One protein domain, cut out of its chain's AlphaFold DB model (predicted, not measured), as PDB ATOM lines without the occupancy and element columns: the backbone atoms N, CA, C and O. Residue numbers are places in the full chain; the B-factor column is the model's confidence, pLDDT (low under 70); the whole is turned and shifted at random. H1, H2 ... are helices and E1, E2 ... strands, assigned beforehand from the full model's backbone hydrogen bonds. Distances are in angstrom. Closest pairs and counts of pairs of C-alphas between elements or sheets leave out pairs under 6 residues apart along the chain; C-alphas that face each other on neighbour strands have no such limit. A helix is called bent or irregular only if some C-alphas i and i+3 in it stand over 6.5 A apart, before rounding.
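AT A GLANCE: This is residues 152 to 232 and 245 to 273 of the 457 residues of an uncharacterized protein of Pararhodobacter aggregans (UniProt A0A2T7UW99). Four helices, H1 to H4, meet at steep angles in a loose chain of contacts, H1 with H2, H2 with H4 and H4 with H3 at a corner, and a small two-strand hairpin, E1 and E2, lies to one side of them, near the first turns of H1 and near H3. A long loop of residues 152 to 177, with no named element, reaches away from this body past H3 and makes one end of the longest axis; the last turn of H1 makes the other. H2 is sharply kinked, and H4 packs on it at the kink. The printed part has 110 residues, with named elements in the order E1, E2, H1, H2, H3, H4; the sheet, E1 - E2, is antiparallel, and the class is mostly helix. The whole is compact, with a radius of gyration of the C-alphas of 14.2 A and spans of 47 by 34 by 25 A.

HOW THE PARTS SIT: After residues 152 to 177 come E1, residues 178 to 182, and E2, residues 187 to 190, an antiparallel hairpin at 157 degrees. N 182 and O 187 are within hydrogen-bond range at 2.9 A, as are N 189 and O 180 at 2.9 A. H1, residues 194 to 205, has its closest C-alphas to E2 at Glu 194 and Ala 187, 5.0 A apart. H2, residues 207 to 225, touches H1, with Ile 210 and Glu 203 the closest C-alphas at 6.8 A. H2 is irregular, with C-alphas 213 and 216 9.5 A apart and a kink of 125 degrees near residue 214. H3, residues 248 to 259, comes closest to E1 at the C-alphas of Arg 251 and Tyr 179, 6.6 A. H3 and H2 are close but not clearly touching, with the C-alphas of Leu 250 and Met 224 at 6.6 A. H4, residues 261 to 273, and H3 only just touch, only at the corner by their link, with 3 pairs of C-alphas within 8 A, the closest Tyr 258 and Arg 264 at 5.4 A; they are about perpendicular at 76 degrees. H2 touches H4 with residues 213 to 217 alone, the closest C-alphas being Ala 213 and Gly 270 at 4.6 A. H1 is apart from H3 and H4. Every O i to N i+4 pair is within hydrogen-bond range in H3 and H4, against 7 of 8 in H1 and 8 of 15 in H2.

IN THESE COORDINATES: E1 begins at C-alpha 178 (45.341, -46.096, -31.229) and is 10.2 A long; E2 is 9.1 A. H1 is 16.6 A, H2 13.6 A, H3 16.7 A and H4 18.2 A, ending at C-alpha 273 (49.630, -40.591, -51.216).

THE WHOLE: The C-alphas of Ile 167 and Leu 205, the two farthest apart, are 47.1 A apart. Residues 233 to 244 are not printed, and C-alphas 232 and 245 are 8.7 A apart across the cut. Of the links printed whole between named elements, none is long. The mean pLDDT of the printed part is 86.1; residues 158 to 161, 163 to 169, 230 to 232 and 245 to 247 are under 70.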
ATOM      1  N   TRP A 152      40.844 -45.080 -38.879       91.38
ATOM      2  CA  TRP A 152      40.434 -44.378 -37.663       91.38
ATOM      3  C   TRP A 152      39.762 -45.342 -36.681       91.38
ATOM      4  O   TRP A 152      38.792 -46.006 -37.048       91.38
ATOM      5  N   ASN A 153      40.226 -45.406 -35.427       88.81
ATOM      6  CA  ASN A 153      39.744 -46.402 -34.450       88.81
ATOM      7  C   ASN A 153      38.872 -45.826 -33.321       88.81
ATOM      8  O   ASN A 153      38.741 -46.459 -32.272       88.81
ATOM      9  N   PHE A 154      38.253 -44.656 -33.504       87.75
ATOM     10  CA  PHE A 154      37.336 -44.086 -32.508       87.75
ATOM     11  C   PHE A 154      36.042 -44.908 -32.359       87.75
ATOM     12  O   PHE A 154      35.863 -45.574 -31.340       87.75
ATOM     13  N   CYS A 155      35.169 -44.917 -33.378       87.44
ATOM     14  CA  CYS A 155      33.971 -45.768 -33.433       87.44
ATOM     15  C   CYS A 155      34.032 -46.680 -34.661       87.44
ATOM     16  O   CYS A 155      33.598 -46.320 -35.752       87.44
ATOM     17  N   GLN A 156      34.559 -47.890 -34.491       81.56
ATOM     18  CA  GLN A 156      34.751 -48.859 -35.577       81.56
ATOM     19  C   GLN A 156      33.437 -49.466 -36.093       81.56
ATOM     20  O   GLN A 156      33.420 -50.114 -37.138       81.56
ATOM     21  N   ASN A 157      32.330 -49.274 -35.374       78.25
ATOM     22  CA  ASN A 157      30.996 -49.668 -35.817       78.25
ATOM     23  C   ASN A 157      30.277 -48.591 -36.654       78.25
ATOM     24  O   ASN A 157      29.217 -48.889 -37.194       78.25
ATOM     25  N   ASN A 158      30.855 -47.392 -36.803       67.12
ATOM     26  CA  ASN A 158      30.317 -46.307 -37.627       67.12
ATOM     27  C   ASN A 158      31.284 -46.007 -38.777       67.12
ATOM     28  O   ASN A 158      32.362 -45.454 -38.565       67.12
ATOM     29  N   ARG A 159      30.909 -46.393 -40.003       60.03
ATOM     30  CA  ARG A 159      31.776 -46.250 -41.187       60.03
ATOM     31  C   ARG A 159      31.783 -44.845 -41.793       60.03
ATOM     32  O   ARG A 159      32.793 -44.461 -42.367       60.03
ATOM     33  N   GLU A 160      30.697 -44.087 -41.656       61.38
ATOM     34  CA  GLU A 160      30.516 -42.802 -42.345       61.38
ATOM     35  C   GLU A 160      30.599 -41.632 -41.362       61.38
ATOM     36  O   GLU A 160      31.645 -41.000 -41.270       61.38
ATOM     37  N   VAL A 161      29.589 -41.376 -40.535       65.56
ATOM     38  CA  VAL A 161      29.620 -40.269 -39.563       65.56
ATOM     39  C   VAL A 161      29.095 -40.754 -38.218       65.56
ATOM     40  O   VAL A 161      28.169 -41.564 -38.164       65.56
ATOM     41  N   TYR A 162      29.710 -40.297 -37.126       70.75
ATOM     42  CA  TYR A 162      29.093 -40.414 -35.807       70.75
ATOM     43  C   TYR A 162      28.049 -39.302 -35.677       70.75
ATOM     44  O   TYR A 162      28.411 -38.127 -35.638       70.75
ATOM     45  N   ASP A 163      26.770 -39.666 -35.621       69.19
ATOM     46  CA  ASP A 163      25.675 -38.710 -35.470       69.19
ATOM     47  C   ASP A 163      25.223 -38.650 -34.006       69.19
ATOM     48  O   ASP A 163      24.495 -39.517 -33.517       69.19
ATOM     49  N   ALA A 164      25.645 -37.591 -33.312       63.59
ATOM     50  CA  ALA A 164      25.306 -37.353 -31.912       63.59
ATOM     51  C   ALA A 164      23.808 -37.070 -31.673       63.59
ATOM     52  O   ALA A 164      23.373 -37.099 -30.523       63.59
ATOM     53  N   SER A 165      23.027 -36.785 -32.721       64.62
ATOM     54  CA  SER A 165      21.583 -36.539 -32.623       64.62
ATOM     55  C   SER A 165      20.751 -37.827 -32.588       64.62
ATOM     56  O   SER A 165      19.583 -37.803 -32.195       64.62
ATOM     57  N   THR A 166      21.356 -38.971 -32.932       64.12
ATOM     58  CA  THR A 166      20.707 -40.280 -32.816       64.12
ATOM     59  C   THR A 166      20.793 -40.798 -31.378       64.12
ATOM     60  O   THR A 166      21.875 -40.996 -30.824       64.12
ATOM     61  N   ILE A 167      19.636 -41.000 -30.740       52.72
ATOM     62  CA  ILE A 167      19.556 -41.544 -29.376       52.72
ATOM     63  C   ILE A 167      20.190 -42.946 -29.362       52.72
ATOM     64  O   ILE A 167      19.849 -43.796 -30.181       52.72
ATOM     65  N   ASP A 168      21.107 -43.171 -28.417       55.16
ATOM     66  CA  ASP A 168      21.745 -44.461 -28.128       55.16
ATOM     67  C   ASP A 168      22.621 -45.076 -29.228       55.16
ATOM     68  O   ASP A 168      22.726 -46.299 -29.299       55.16
ATOM     69  N   GLN A 169      23.337 -44.298 -30.048       67.50
ATOM     70  CA  GLN A 169      24.329 -44.917 -30.934       67.50
ATOM     71  C   GLN A 169      25.541 -45.408 -30.116       67.50
ATOM     72  O   GLN A 169      26.326 -44.592 -29.607       67.50
ATOM     73  N   PRO A 170      25.745 -46.730 -29.946       73.75
ATOM     74  CA  PRO A 170      26.900 -47.204 -29.211       73.75
ATOM     75  C   PRO A 170      28.149 -46.929 -30.052       73.75
ATOM     76  O   PRO A 170      28.185 -47.254 -31.230       73.75
ATOM     77  N   CYS A 171      29.187 -46.344 -29.464       83.44
ATOM     78  CA  CYS A 171      30.497 -46.252 -30.097       83.44
ATOM     79  C   CYS A 171      31.345 -47.421 -29.597       83.44
ATOM     80  O   CYS A 171      31.563 -47.551 -28.389       83.44
ATOM     81  N   PHE A 172      31.793 -48.287 -30.503       85.75
ATOM     82  CA  PHE A 172      32.606 -49.449 -30.175       85.75
ATOM     83  C   PHE A 172      33.988 -49.368 -30.810       85.75
ATOM     84  O   PHE A 172      34.120 -49.069 -31.993       85.75
ATOM     85  N   THR A 173      35.013 -49.731 -30.043       84.62
ATOM     86  CA  THR A 173      36.362 -49.949 -30.571       84.62
ATOM     87  C   THR A 173      37.041 -51.114 -29.868       84.62
ATOM     88  O   THR A 173      36.874 -51.331 -28.662       84.62
ATOM     89  N   ASN A 174      37.811 -51.885 -30.626       78.69
ATOM     90  CA  ASN A 174      38.691 -52.906 -30.074       78.69
ATOM     91  C   ASN A 174      40.058 -52.342 -29.643       78.69
ATOM     92  O   ASN A 174      40.762 -53.024 -28.893       78.69
ATOM     93  N   ASP A 175      40.392 -51.113 -30.047       77.94
ATOM     94  CA  ASP A 175      41.665 -50.459 -29.754       77.94
ATOM     95  C   ASP A 175      41.482 -48.964 -29.416       77.94
ATOM     96  O   ASP A 175      41.750 -48.077 -30.228       77.94
ATOM     97  N   PRO A 176      41.024 -48.649 -28.191       77.06
ATOM     98  CA  PRO A 176      40.751 -47.271 -27.774       77.06
ATOM     99  C   PRO A 176      42.010 -46.412 -27.597       77.06
ATOM    100  O   PRO A 176      41.884 -45.231 -27.279       77.06
ATOM    101  N   ALA A 177      43.202 -47.000 -27.730       79.62
ATOM    102  CA  ALA A 177      44.479 -46.341 -27.474       79.62
ATOM    103  C   ALA A 177      45.221 -45.923 -28.755       79.62
ATOM    104  O   ALA A 177      46.193 -45.175 -28.663       79.62
ATOM    105  N   SER A 178      44.754 -46.378 -29.919       85.69
ATOM    106  CA  SER A 178      45.341 -46.096 -31.229       85.69
ATOM    107  C   SER A 178      44.344 -45.291 -32.057       85.69
ATOM    108  O   SER A 178      43.537 -45.869 -32.764       85.69
ATOM    109  N   TYR A 179      44.325 -43.963 -31.964       89.75
ATOM    110  CA  TYR A 179      43.237 -43.156 -32.551       89.75
ATOM    111  C   TYR A 179      43.203 -43.210 -34.085       89.75
ATOM    112  O   TYR A 179      42.134 -43.260 -34.700       89.75
ATOM    113  N   LEU A 180      44.394 -43.258 -34.672       92.31
ATOM    114  CA  LEU A 180      44.668 -43.378 -36.095       92.31
ATOM    115  C   LEU A 180      45.763 -44.431 -36.280       92.31
ATOM    116  O   LEU A 180      46.737 -44.421 -35.524       92.31
ATOM    117  N   THR A 181      45.620 -45.303 -37.275       92.56
ATOM    118  CA  THR A 181      46.589 -46.355 -37.604       92.56
ATOM    119  C   THR A 181      46.959 -46.315 -39.083       92.56
ATOM    120  O   THR A 181      46.076 -46.159 -39.927       92.56
ATOM    121  N   TRP A 182      48.239 -46.483 -39.424       93.62
ATOM    122  CA  TRP A 182      48.704 -46.465 -40.812       93.62
ATOM    123  C   TRP A 182      49.892 -47.400 -41.089       93.62
ATOM    124  O   TRP A 182      50.806 -47.568 -40.278       93.62
ATOM    125  N   GLY A 183      49.893 -47.964 -42.294       92.06
ATOM    126  CA  GLY A 183      50.999 -48.733 -42.839       92.06
ATOM    127  C   GLY A 183      51.158 -50.150 -42.278       92.06
ATOM    128  O   GLY A 183      50.386 -50.573 -41.418       92.06
ATOM    129  N   PRO A 184      52.160 -50.885 -42.790       87.69
ATOM    130  CA  PRO A 184      52.283 -52.340 -42.676       87.69
ATOM    131  C   PRO A 184      52.533 -52.850 -41.254       87.69
ATOM    132  O   PRO A 184      52.180 -53.982 -40.937       87.69
ATOM    133  N   ASN A 185      53.124 -52.023 -40.390       88.50
ATOM    134  CA  ASN A 185      53.386 -52.351 -38.989       88.50
ATOM    135  C   ASN A 185      52.340 -51.732 -38.042       88.50
ATOM    136  O   ASN A 185      52.525 -51.749 -36.824       88.50
ATOM    137  N   GLY A 186      51.263 -51.151 -38.584       88.62
ATOM    138  CA  GLY A 186      50.189 -50.554 -37.796       88.62
ATOM    139  C   GLY A 186      50.632 -49.347 -36.965       88.62
ATOM    140  O   GLY A 186      50.282 -49.263 -35.791       88.62
ATOM    141  N   ALA A 187      51.379 -48.412 -37.559       91.81
ATOM    142  CA  ALA A 187      51.858 -47.200 -36.887       91.81
ATOM    143  C   ALA A 187      50.694 -46.419 -36.291       91.81
ATOM    144  O   ALA A 187      49.706 -46.202 -36.989       91.81
ATOM    145  N   THR A 188      50.802 -45.971 -35.038       91.19
ATOM    146  CA  THR A 188      49.686 -45.329 -34.333       91.19
ATOM    147  C   THR A 188      49.932 -43.843 -34.073       91.19
ATOM    148  O   THR A 188      51.043 -43.417 -33.758       91.19
ATOM    149  N   ALA A 189      48.877 -43.028 -34.173       88.12
ATOM    150  CA  ALA A 189      48.821 -41.709 -33.541       88.12
ATOM    151  C   ALA A 189      48.031 -41.851 -32.231       88.12
ATOM    152  O   ALA A 189      46.826 -41.619 -32.178       88.12
ATOM    153  N   GLY A 190      48.711 -42.344 -31.200       83.38
ATOM    154  CA  GLY A 190      48.178 -42.718 -29.889       83.38
ATOM    155  C   GLY A 190      49.334 -43.189 -29.010       83.38
ATOM    156  O   GLY A 190      50.436 -42.688 -29.177       83.38
ATOM    157  N   HIS A 191      49.153 -44.203 -28.163       73.00
ATOM    158  CA  HIS A 191      50.187 -44.611 -27.194       73.00
ATOM    159  C   HIS A 191      51.589 -44.928 -27.757       73.00
ATOM    160  O   HIS A 191      52.541 -44.946 -26.973       73.00
ATOM    161  N   GLY A 192      51.722 -45.271 -29.042       74.88
ATOM    162  CA  GLY A 192      53.014 -45.578 -29.660       74.88
ATOM    163  C   GLY A 192      53.695 -44.397 -30.361       74.88
ATOM    164  O   GLY A 192      54.898 -44.450 -30.597       74.88
ATOM    165  N   HIS A 193      52.955 -43.321 -30.659       86.88
ATOM    166  CA  HIS A 193      53.417 -42.131 -31.399       86.88
ATOM    167  C   HIS A 193      54.187 -42.412 -32.707       86.88
ATOM    168  O   HIS A 193      54.878 -41.525 -33.219       86.88
ATOM    169  N   GLU A 194      54.065 -43.606 -33.297       92.25
ATOM    170  CA  GLU A 194      54.822 -43.991 -34.492       92.25
ATOM    171  C   GLU A 194      54.499 -43.067 -35.670       92.25
ATOM    172  O   GLU A 194      55.407 -42.610 -36.361       92.25
ATOM    173  N   ILE A 195      53.216 -42.728 -35.868       95.25
ATOM    174  CA  ILE A 195      52.797 -41.821 -36.949       95.25
ATOM    175  C   ILE A 195      53.479 -40.459 -36.807       95.25
ATOM    176  O   ILE A 195      53.951 -39.911 -37.799       95.25
ATOM    177  N   LEU A 196      53.567 -39.918 -35.590       93.88
ATOM    178  CA  LEU A 196      54.185 -38.611 -35.364       93.88
ATOM    179  C   LEU A 196      55.694 -38.669 -35.621       93.88
ATOM    180  O   LEU A 196      56.244 -37.797 -36.288       93.88
ATOM    181  N   SER A 197      56.332 -39.750 -35.178       94.12
ATOM    182  CA  SER A 197      57.759 -40.011 -35.385       94.12
ATOM    183  C   SER A 197      58.117 -40.168 -36.869       94.12
ATOM    184  O   SER A 197      59.179 -39.714 -37.305       94.12
ATOM    185  N   ILE A 198      57.233 -40.793 -37.658       96.81
ATOM    186  CA  ILE A 198      57.379 -40.930 -39.113       96.81
ATOM    187  C   ILE A 198      57.158 -39.582 -39.794       96.81
ATOM    188  O   ILE A 198      58.031 -39.123 -40.528       96.81
ATOM    189  N   LEU A 199      56.030 -38.915 -39.534       97.25
ATOM    190  CA  LEU A 199      55.703 -37.642 -40.179       97.25
ATOM    191  C   LEU A 199      56.739 -36.557 -39.870       97.25
ATOM    192  O   LEU A 199      57.067 -35.775 -40.753       97.25
ATOM    193  N   ALA A 200      57.305 -36.524 -38.662       95.12
ATOM    194  CA  ALA A 200      58.354 -35.568 -38.323       95.12
ATOM    195  C   ALA A 200      59.645 -35.791 -39.126       95.12
ATOM    196  O   ALA A 200      60.322 -34.832 -39.489       95.12
ATOM    197  N   ARG A 201      59.982 -37.047 -39.448       96.19
ATOM    198  CA  ARG A 201      61.107 -37.357 -40.346       96.19
ATOM    199  C   ARG A 201      60.795 -37.015 -41.795       96.19
ATOM    200  O   ARG A 201      61.685 -36.553 -42.496       96.19
ATOM    201  N   VAL A 202      59.555 -37.230 -42.232       97.44
ATOM    202  CA  VAL A 202      59.095 -36.805 -43.563       97.44
ATOM    203  C   VAL A 202      59.205 -35.285 -43.693       97.44
ATOM    204  O   VAL A 202      59.769 -34.803 -44.670       97.44
ATOM    205  N   GLU A 203      58.750 -34.543 -42.684       96.50
ATOM    206  CA  GLU A 203      58.849 -33.081 -42.627       96.50
ATOM    207  C   GLU A 203      60.307 -32.603 -42.645       96.50
ATOM    208  O   GLU A 203      60.643 -31.676 -43.377       96.50
ATOM    209  N   ALA A 204      61.187 -33.255 -41.878       96.00
ATOM    210  CA  ALA A 204      62.612 -32.932 -41.858       96.00
ATOM    211  C   ALA A 204      63.334 -33.276 -43.174       96.00
ATOM    212  O   ALA A 204      64.350 -32.658 -43.485       96.00
ATOM    213  N   LEU A 205      62.835 -34.263 -43.926       96.50
ATOM    214  CA  LEU A 205      63.379 -34.649 -45.227       96.50
ATOM    215  C   LEU A 205      63.000 -33.634 -46.314       96.50
ATOM    216  O   LEU A 205      63.878 -33.132 -47.011       96.50
ATOM    217  N   ASP A 206      61.702 -33.369 -46.483       97.56
ATOM    218  CA  ASP A 206      61.172 -32.400 -47.446       97.56
ATOM    219  C   ASP A 206      59.724 -32.039 -47.084       97.56
ATOM    220  O   ASP A 206      58.805 -32.851 -47.239       97.56
ATOM    221  N   THR A 207      59.497 -30.796 -46.653       96.62
ATOM    222  CA  THR A 207      58.173 -30.304 -46.234       96.62
ATOM    223  C   THR A 207      57.121 -30.425 -47.343       96.62
ATOM    224  O   THR A 207      55.936 -30.623 -47.062       96.62
ATOM    225  N   ARG A 208      57.538 -30.401 -48.618       97.69
ATOM    226  CA  ARG A 208      56.634 -30.534 -49.770       97.69
ATOM    227  C   ARG A 208      55.975 -31.909 -49.843       97.69
ATOM    228  O   ARG A 208      54.939 -32.047 -50.493       97.69
ATOM    229  N   LEU A 209      56.531 -32.934 -49.193       97.81
ATOM    230  CA  LEU A 209      55.916 -34.262 -49.141       97.81
ATOM    231  C   LEU A 209      54.582 -34.217 -48.389       97.81
ATOM    232  O   LEU A 209      53.585 -34.725 -48.894       97.81
ATOM    233  N   ILE A 210      54.536 -33.548 -47.233       98.12
ATOM    234  CA  ILE A 210      53.289 -33.343 -46.483       98.12
ATOM    235  C   ILE A 210      52.361 -32.382 -47.237       98.12
ATOM    236  O   ILE A 210      51.167 -32.661 -47.338       98.12
ATOM    237  N   ASP A 211      52.892 -31.312 -47.836       98.12
ATOM    238  CA  ASP A 211      52.074 -30.352 -48.595       98.12
ATOM    239  C   ASP A 211      51.376 -31.017 -49.788       98.12
ATOM    240  O   ASP A 211      50.163 -30.908 -49.953       98.12
ATOM    241  N   SER A 212      52.127 -31.766 -50.597       97.38
ATOM    242  CA  SER A 212      51.593 -32.463 -51.771       97.38
ATOM    243  C   SER A 212      50.608 -33.572 -51.396       97.38
ATOM    244  O   SER A 212      49.640 -33.817 -52.118       97.38
ATOM    245  N   ALA A 213      50.829 -34.243 -50.263       98.00
ATOM    246  CA  ALA A 213      49.972 -35.328 -49.827       98.00
ATOM    247  C   ALA A 213      48.666 -34.846 -49.191       98.00
ATOM    248  O   ALA A 213      47.632 -35.462 -49.440       98.00
ATOM    249  N   PHE A 214      48.669 -33.776 -48.394       98.19
ATOM    250  CA  PHE A 214      47.488 -33.351 -47.630       98.19
ATOM    251  C   PHE A 214      46.823 -32.071 -48.150       98.19
ATOM    252  O   PHE A 214      45.690 -31.796 -47.762       98.19
ATOM    253  N   GLY A 215      47.471 -31.314 -49.041       97.38
ATOM    254  CA  GLY A 215      46.936 -30.056 -49.564       97.38
ATOM    255  C   GLY A 215      46.630 -29.072 -48.433       97.38
ATOM    256  O   GLY A 215      47.470 -28.839 -47.564       97.38
ATOM    257  N   ASP A 216      45.404 -28.553 -48.397       97.00
ATOM    258  CA  ASP A 216      44.957 -27.599 -47.372       97.00
ATOM    259  C   ASP A 216      44.984 -28.179 -45.941       97.00
ATOM    260  O   ASP A 216      45.087 -27.436 -44.964       97.00
ATOM    261  N   GLU A 217      44.983 -29.510 -45.790       98.00
ATOM    262  CA  GLU A 217      45.105 -30.183 -44.490       98.00
ATOM    263  C   GLU A 217      46.563 -30.375 -44.022       98.00
ATOM    264  O   GLU A 217      46.799 -30.873 -42.921       98.00
ATOM    265  N   ALA A 218      47.565 -29.933 -44.790       98.12
ATOM    266  CA  ALA A 218      48.975 -30.070 -44.421       98.12
ATOM    267  C   ALA A 218      49.330 -29.342 -43.109       98.12
ATOM    268  O   ALA A 218      50.007 -29.896 -42.237       98.12
ATOM    269  N   ALA A 219      48.847 -28.110 -42.921       97.00
ATOM    270  CA  ALA A 219      49.056 -27.365 -41.677       97.00
ATOM    271  C   ALA A 219      48.337 -28.015 -40.470       97.00
ATOM    272  O   ALA A 219      48.975 -28.178 -39.423       97.00
ATOM    273  N   PRO A 220      47.069 -28.457 -40.589       96.44
ATOM    274  CA  PRO A 220      46.424 -29.303 -39.586       96.44
ATOM    275  C   PRO A 220      47.149 -30.617 -39.261       96.44
ATOM    276  O   PRO A 220      47.146 -31.035 -38.105       96.44
ATOM    277  N   VAL A 221      47.800 -31.274 -40.221       97.06
ATOM    278  CA  VAL A 221      48.616 -32.468 -39.934       97.06
ATOM    279  C   VAL A 221      49.830 -32.097 -39.082       97.06
ATOM    280  O   VAL A 221      50.064 -32.707 -38.037       97.06
ATOM    281  N   ARG A 222      50.556 -31.034 -39.456       95.69
ATOM    282  CA  ARG A 222      51.703 -30.525 -38.679       95.69
ATOM    283  C   ARG A 222      51.322 -30.076 -37.274       95.69
ATOM    284  O   ARG A 222      52.148 -30.154 -36.369       95.69
ATOM    285  N   ARG A 223      50.073 -29.645 -37.062       93.69
ATOM    286  CA  ARG A 223      49.570 -29.255 -35.736       93.69
ATOM    287  C   ARG A 223      49.770 -30.351 -34.689       93.69
ATOM    288  O   ARG A 223      50.002 -30.015 -33.532       93.69
ATOM    289  N   MET A 224      49.756 -31.629 -35.078       92.88
ATOM    290  CA  MET A 224      50.004 -32.743 -34.156       92.88
ATOM    291  C   MET A 224      51.372 -32.670 -33.461       92.88
ATOM    292  O   MET A 224      51.501 -33.164 -32.343       92.88
ATOM    293  N   PHE A 225      52.379 -32.047 -34.082       92.19
ATOM    294  CA  PHE A 225      53.715 -31.909 -33.497       92.19
ATOM    295  C   PHE A 225      53.773 -30.912 -32.338       92.19
ATOM    296  O   PHE A 225      54.709 -30.971 -31.544       92.19
ATOM    297  N   ASP A 226      52.787 -30.021 -32.220       90.44
ATOM    298  CA  ASP A 226      52.805 -28.929 -31.242       90.44
ATOM    299  C   ASP A 226      51.853 -29.117 -30.066       90.44
ATOM    300  O   ASP A 226      51.873 -28.312 -29.130       90.44
ATOM    301  N   LEU A 227      51.038 -30.173 -30.109       89.00
ATOM    302  CA  LEU A 227      50.146 -30.543 -29.017       89.00
ATOM    303  C   LEU A 227      50.951 -30.967 -27.789       89.00
ATOM    304  O   LEU A 227      52.076 -31.468 -27.895       89.00
ATOM    305  N   ARG A 228      50.366 -30.788 -26.606       81.94
ATOM    306  CA  ARG A 228      50.971 -31.263 -25.364       81.94
ATOM    307  C   ARG A 228      50.641 -32.730 -25.148       81.94
ATOM    308  O   ARG A 228      49.485 -33.151 -25.172       81.94
ATOM    309  N   PHE A 229      51.686 -33.492 -24.872       75.81
ATOM    310  CA  PHE A 229      51.588 -34.867 -24.413       75.81
ATOM    311  C   PHE A 229      51.880 -34.868 -22.918       75.81
ATOM    312  O   PHE A 229      52.825 -34.222 -22.467       75.81
ATOM    313  N   GLY A 230      51.038 -35.537 -22.139       57.72
ATOM    314  CA  GLY A 230      51.206 -35.636 -20.697       57.72
ATOM    315  C   GLY A 230      52.518 -36.344 -20.377       57.72
ATOM    316  O   GLY A 230      52.698 -37.519 -20.710       57.72
ATOM    317  N   ASN A 231      53.433 -35.645 -19.709       44.94
ATOM    318  CA  ASN A 231      54.587 -36.276 -19.089       44.94
ATOM    319  C   ASN A 231      54.076 -37.194 -17.970       44.94
ATOM    320  O   ASN A 231      53.223 -36.798 -17.180       44.94
ATOM    321  N   ALA A 232      54.613 -38.410 -17.855       44.69
ATOM    322  CA  ALA A 232      54.286 -39.309 -16.742       44.69
ATOM    323  C   ALA A 232      54.673 -38.736 -15.355       44.69
ATOM    324  O   ALA A 232      54.354 -39.356 -14.344       44.69
ATOM    325  N   GLY A 245      45.430 -40.390 -19.897       50.28
ATOM    326  CA  GLY A 245      46.065 -39.089 -19.593       50.28
ATOM    327  C   GLY A 245      47.429 -38.724 -20.214       50.28
ATOM    328  O   GLY A 245      47.943 -37.658 -19.896       50.28
ATOM    329  N   ARG A 246      48.029 -39.534 -21.102       56.88
ATOM    330  CA  ARG A 246      49.293 -39.166 -21.789       56.88
ATOM    331  C   ARG A 246      49.100 -38.509 -23.153       56.88
ATOM    332  O   ARG A 246      49.885 -37.646 -23.520       56.88
ATOM    333  N   ASP A 247      48.018 -38.835 -23.854       59.97
ATOM    334  CA  ASP A 247      47.776 -38.365 -25.228       59.97
ATOM    335  C   ASP A 247      46.483 -37.546 -25.322       59.97
ATOM    336  O   ASP A 247      45.849 -37.484 -26.373       59.97
ATOM    337  N   GLY A 248      46.043 -36.953 -24.205       75.25
ATOM    338  CA  GLY A 248      44.723 -36.331 -24.070       75.25
ATOM    339  C   GLY A 248      44.432 -35.253 -25.117       75.25
ATOM    340  O   GLY A 248      43.330 -35.234 -25.670       75.25
ATOM    341  N   GLU A 249      45.413 -34.402 -25.435       87.56
ATOM    342  CA  GLU A 249      45.257 -33.378 -26.474       87.56
ATOM    343  C   GLU A 249      45.228 -33.984 -27.877       87.56
ATOM    344  O   GLU A 249      44.295 -33.706 -28.630       87.56
ATOM    345  N   LEU A 250      46.182 -34.866 -28.208       89.88
ATOM    346  CA  LEU A 250      46.212 -35.561 -29.501       89.88
ATOM    347  C   LEU A 250      44.904 -36.310 -29.759       89.88
ATOM    348  O   LEU A 250      44.339 -36.231 -30.847       89.88
ATOM    349  N   ARG A 251      44.390 -36.998 -28.741       89.81
ATOM    350  CA  ARG A 251      43.133 -37.734 -28.807       89.81
ATOM    351  C   ARG A 251      41.953 -36.839 -29.157       89.81
ATOM    352  O   ARG A 251      41.162 -37.185 -30.030       89.81
ATOM    353  N   ARG A 252      41.798 -35.720 -28.447       90.62
ATOM    354  CA  ARG A 252      40.687 -34.783 -28.673       90.62
ATOM    355  C   ARG A 252      40.821 -34.103 -30.032       90.62
ATOM    356  O   ARG A 252      39.837 -34.047 -30.763       90.62
ATOM    357  N   TYR A 253      42.037 -33.704 -30.400       93.88
ATOM    358  CA  TYR A 253      42.345 -33.126 -31.705       93.88
ATOM    359  C   TYR A 253      41.970 -34.070 -32.856       93.88
ATOM    360  O   TYR A 253      41.173 -33.717 -33.723       93.88
ATOM    361  N   LEU A 254      42.471 -35.309 -32.821       94.12
ATOM    362  CA  LEU A 254      42.171 -36.324 -33.831       94.12
ATOM    363  C   LEU A 254      40.697 -36.724 -33.839       94.12
ATOM    364  O   LEU A 254      40.167 -37.054 -34.895       94.12
ATOM    365  N   CYS A 255      40.011 -36.672 -32.699       91.69
ATOM    366  CA  CYS A 255      38.575 -36.904 -32.689       91.69
ATOM    367  C   CYS A 255      37.808 -35.807 -33.442       91.69
ATOM    368  O   CYS A 255      36.886 -36.121 -34.190       91.69
ATOM    369  N   GLY A 256      38.206 -34.539 -33.297       92.25
ATOM    370  CA  GLY A 256      37.630 -33.449 -34.084       92.25
ATOM    371  C   GLY A 256      37.762 -33.697 -35.590       92.25
ATOM    372  O   GLY A 256      36.794 -33.535 -36.324       92.25
ATOM    373  N   VAL A 257      38.925 -34.192 -36.036       94.06
ATOM    374  CA  VAL A 257      39.131 -34.612 -37.436       94.06
ATOM    375  C   VAL A 257      38.263 -35.823 -37.797       94.06
ATOM    376  O   VAL A 257      37.680 -35.856 -38.871       94.06
ATOM    377  N   TYR A 258      38.136 -36.812 -36.910       92.00
ATOM    378  CA  TYR A 258      37.334 -38.017 -37.148       92.00
ATOM    379  C   TYR A 258      35.837 -37.732 -37.375       92.00
ATOM    380  O   TYR A 258      35.185 -38.448 -38.143       92.00
ATOM    381  N   LEU A 259      35.290 -36.726 -36.689       89.94
ATOM    382  CA  LEU A 259      33.881 -36.331 -36.797       89.94
ATOM    383  C   LEU A 259      33.577 -35.557 -38.080       89.94
ATOM    384  O   LEU A 259      32.441 -35.573 -38.546       89.94
ATOM    385  N   ASP A 260      34.588 -34.912 -38.654       91.31
ATOM    386  CA  ASP A 260      34.503 -34.212 -39.927       91.31
ATOM    387  C   ASP A 260      34.857 -35.178 -41.068       91.31
ATOM    388  O   ASP A 260      36.027 -35.430 -41.362       91.31
ATOM    389  N   LEU A 261      33.832 -35.770 -41.693       89.88
ATOM    390  CA  LEU A 261      34.012 -36.775 -42.746       89.88
ATOM    391  C   LEU A 261      34.901 -36.286 -43.907       89.88
ATOM    392  O   LEU A 261      35.852 -37.004 -44.225       89.88
ATOM    393  N   PRO A 262      34.669 -35.100 -44.507       93.19
ATOM    394  CA  PRO A 262      35.567 -34.556 -45.522       93.19
ATOM    395  C   PRO A 262      37.034 -34.513 -45.082       93.19
ATOM    396  O   PRO A 262      37.906 -35.024 -45.787       93.19
ATOM    397  N   ARG A 263      37.326 -33.968 -43.892       94.88
ATOM    398  CA  ARG A 263      38.710 -33.895 -43.390       94.88
ATOM    399  C   ARG A 263      39.291 -35.282 -43.155       94.88
ATOM    400  O   ARG A 263      40.426 -35.556 -43.548       94.88
ATOM    401  N   ARG A 264      38.500 -36.183 -42.573       92.69
ATOM    402  CA  ARG A 264      38.881 -37.576 -42.326       92.69
ATOM    403  C   ARG A 264      39.286 -38.296 -43.611       92.69
ATOM    404  O   ARG A 264      40.306 -38.986 -43.623       92.69
ATOM    405  N   GLU A 265      38.513 -38.135 -44.682       93.38
ATOM    406  CA  GLU A 265      38.802 -38.726 -45.991       93.38
ATOM    407  C   GLU A 265      40.054 -38.122 -46.627       93.38
ATOM    408  O   GLU A 265      40.905 -38.875 -47.111       93.38
ATOM    409  N   ILE A 266      40.219 -36.795 -46.567       96.81
ATOM    410  CA  ILE A 266      41.429 -36.110 -47.046       96.81
ATOM    411  C   ILE A 266      42.665 -36.653 -46.331       96.81
ATOM    412  O   ILE A 266      43.654 -36.976 -46.988       96.81
ATOM    413  N   TRP A 267      42.605 -36.809 -45.007       97.50
ATOM    414  CA  TRP A 267      43.710 -37.351 -44.220       97.50
ATOM    415  C   TRP A 267      44.000 -38.801 -44.590       97.50
ATOM    416  O   TRP A 267      45.143 -39.135 -44.899       97.50
ATOM    417  N   SER A 268      42.978 -39.661 -44.619       95.94
ATOM    418  CA  SER A 268      43.145 -41.061 -45.013       95.94
ATOM    419  C   SER A 268      43.786 -41.175 -46.402       95.94
ATOM    420  O   SER A 268      44.750 -41.921 -46.561       95.94
ATOM    421  N   GLN A 269      43.337 -40.400 -47.390       97.12
ATOM    422  CA  GLN A 269      43.948 -40.381 -48.723       97.12
ATOM    423  C   GLN A 269      45.343 -39.739 -48.741       97.12
ATOM    424  O   GLN A 269      46.199 -40.166 -49.513       97.12
ATOM    425  N   GLY A 270      45.601 -38.739 -47.899       98.12
ATOM    426  CA  GLY A 270      46.914 -38.113 -47.767       98.12
ATOM    427  C   GLY A 270      47.970 -39.096 -47.274       98.12
ATOM    428  O   GLY A 270      49.044 -39.185 -47.863       98.12
ATOM    429  N   PHE A 271      47.635 -39.941 -46.296       98.00
ATOM    430  CA  PHE A 271      48.502 -41.049 -45.884       98.00
ATOM    431  C   PHE A 271      48.745 -42.064 -47.010       98.00
ATOM    432  O   PHE A 271      49.879 -42.504 -47.190       98.00
ATOM    433  N   ALA A 272      47.723 -42.386 -47.813       96.62
ATOM    434  CA  ALA A 272      47.894 -43.247 -48.987       96.62
ATOM    435  C   ALA A 272      48.875 -42.635 -50.007       96.62
ATOM    436  O   ALA A 272      49.787 -43.317 -50.471       96.62
ATOM    437  N   ARG A 273      48.731 -41.335 -50.313       97.62
ATOM    438  CA  ARG A 273      49.630 -40.591 -51.216       97.62
ATOM    439  C   ARG A 273      51.058 -40.516 -50.675       97.62
ATOM    440  O   ARG A 273      51.996 -40.764 -51.426       97.62
TER     441      ARG A 273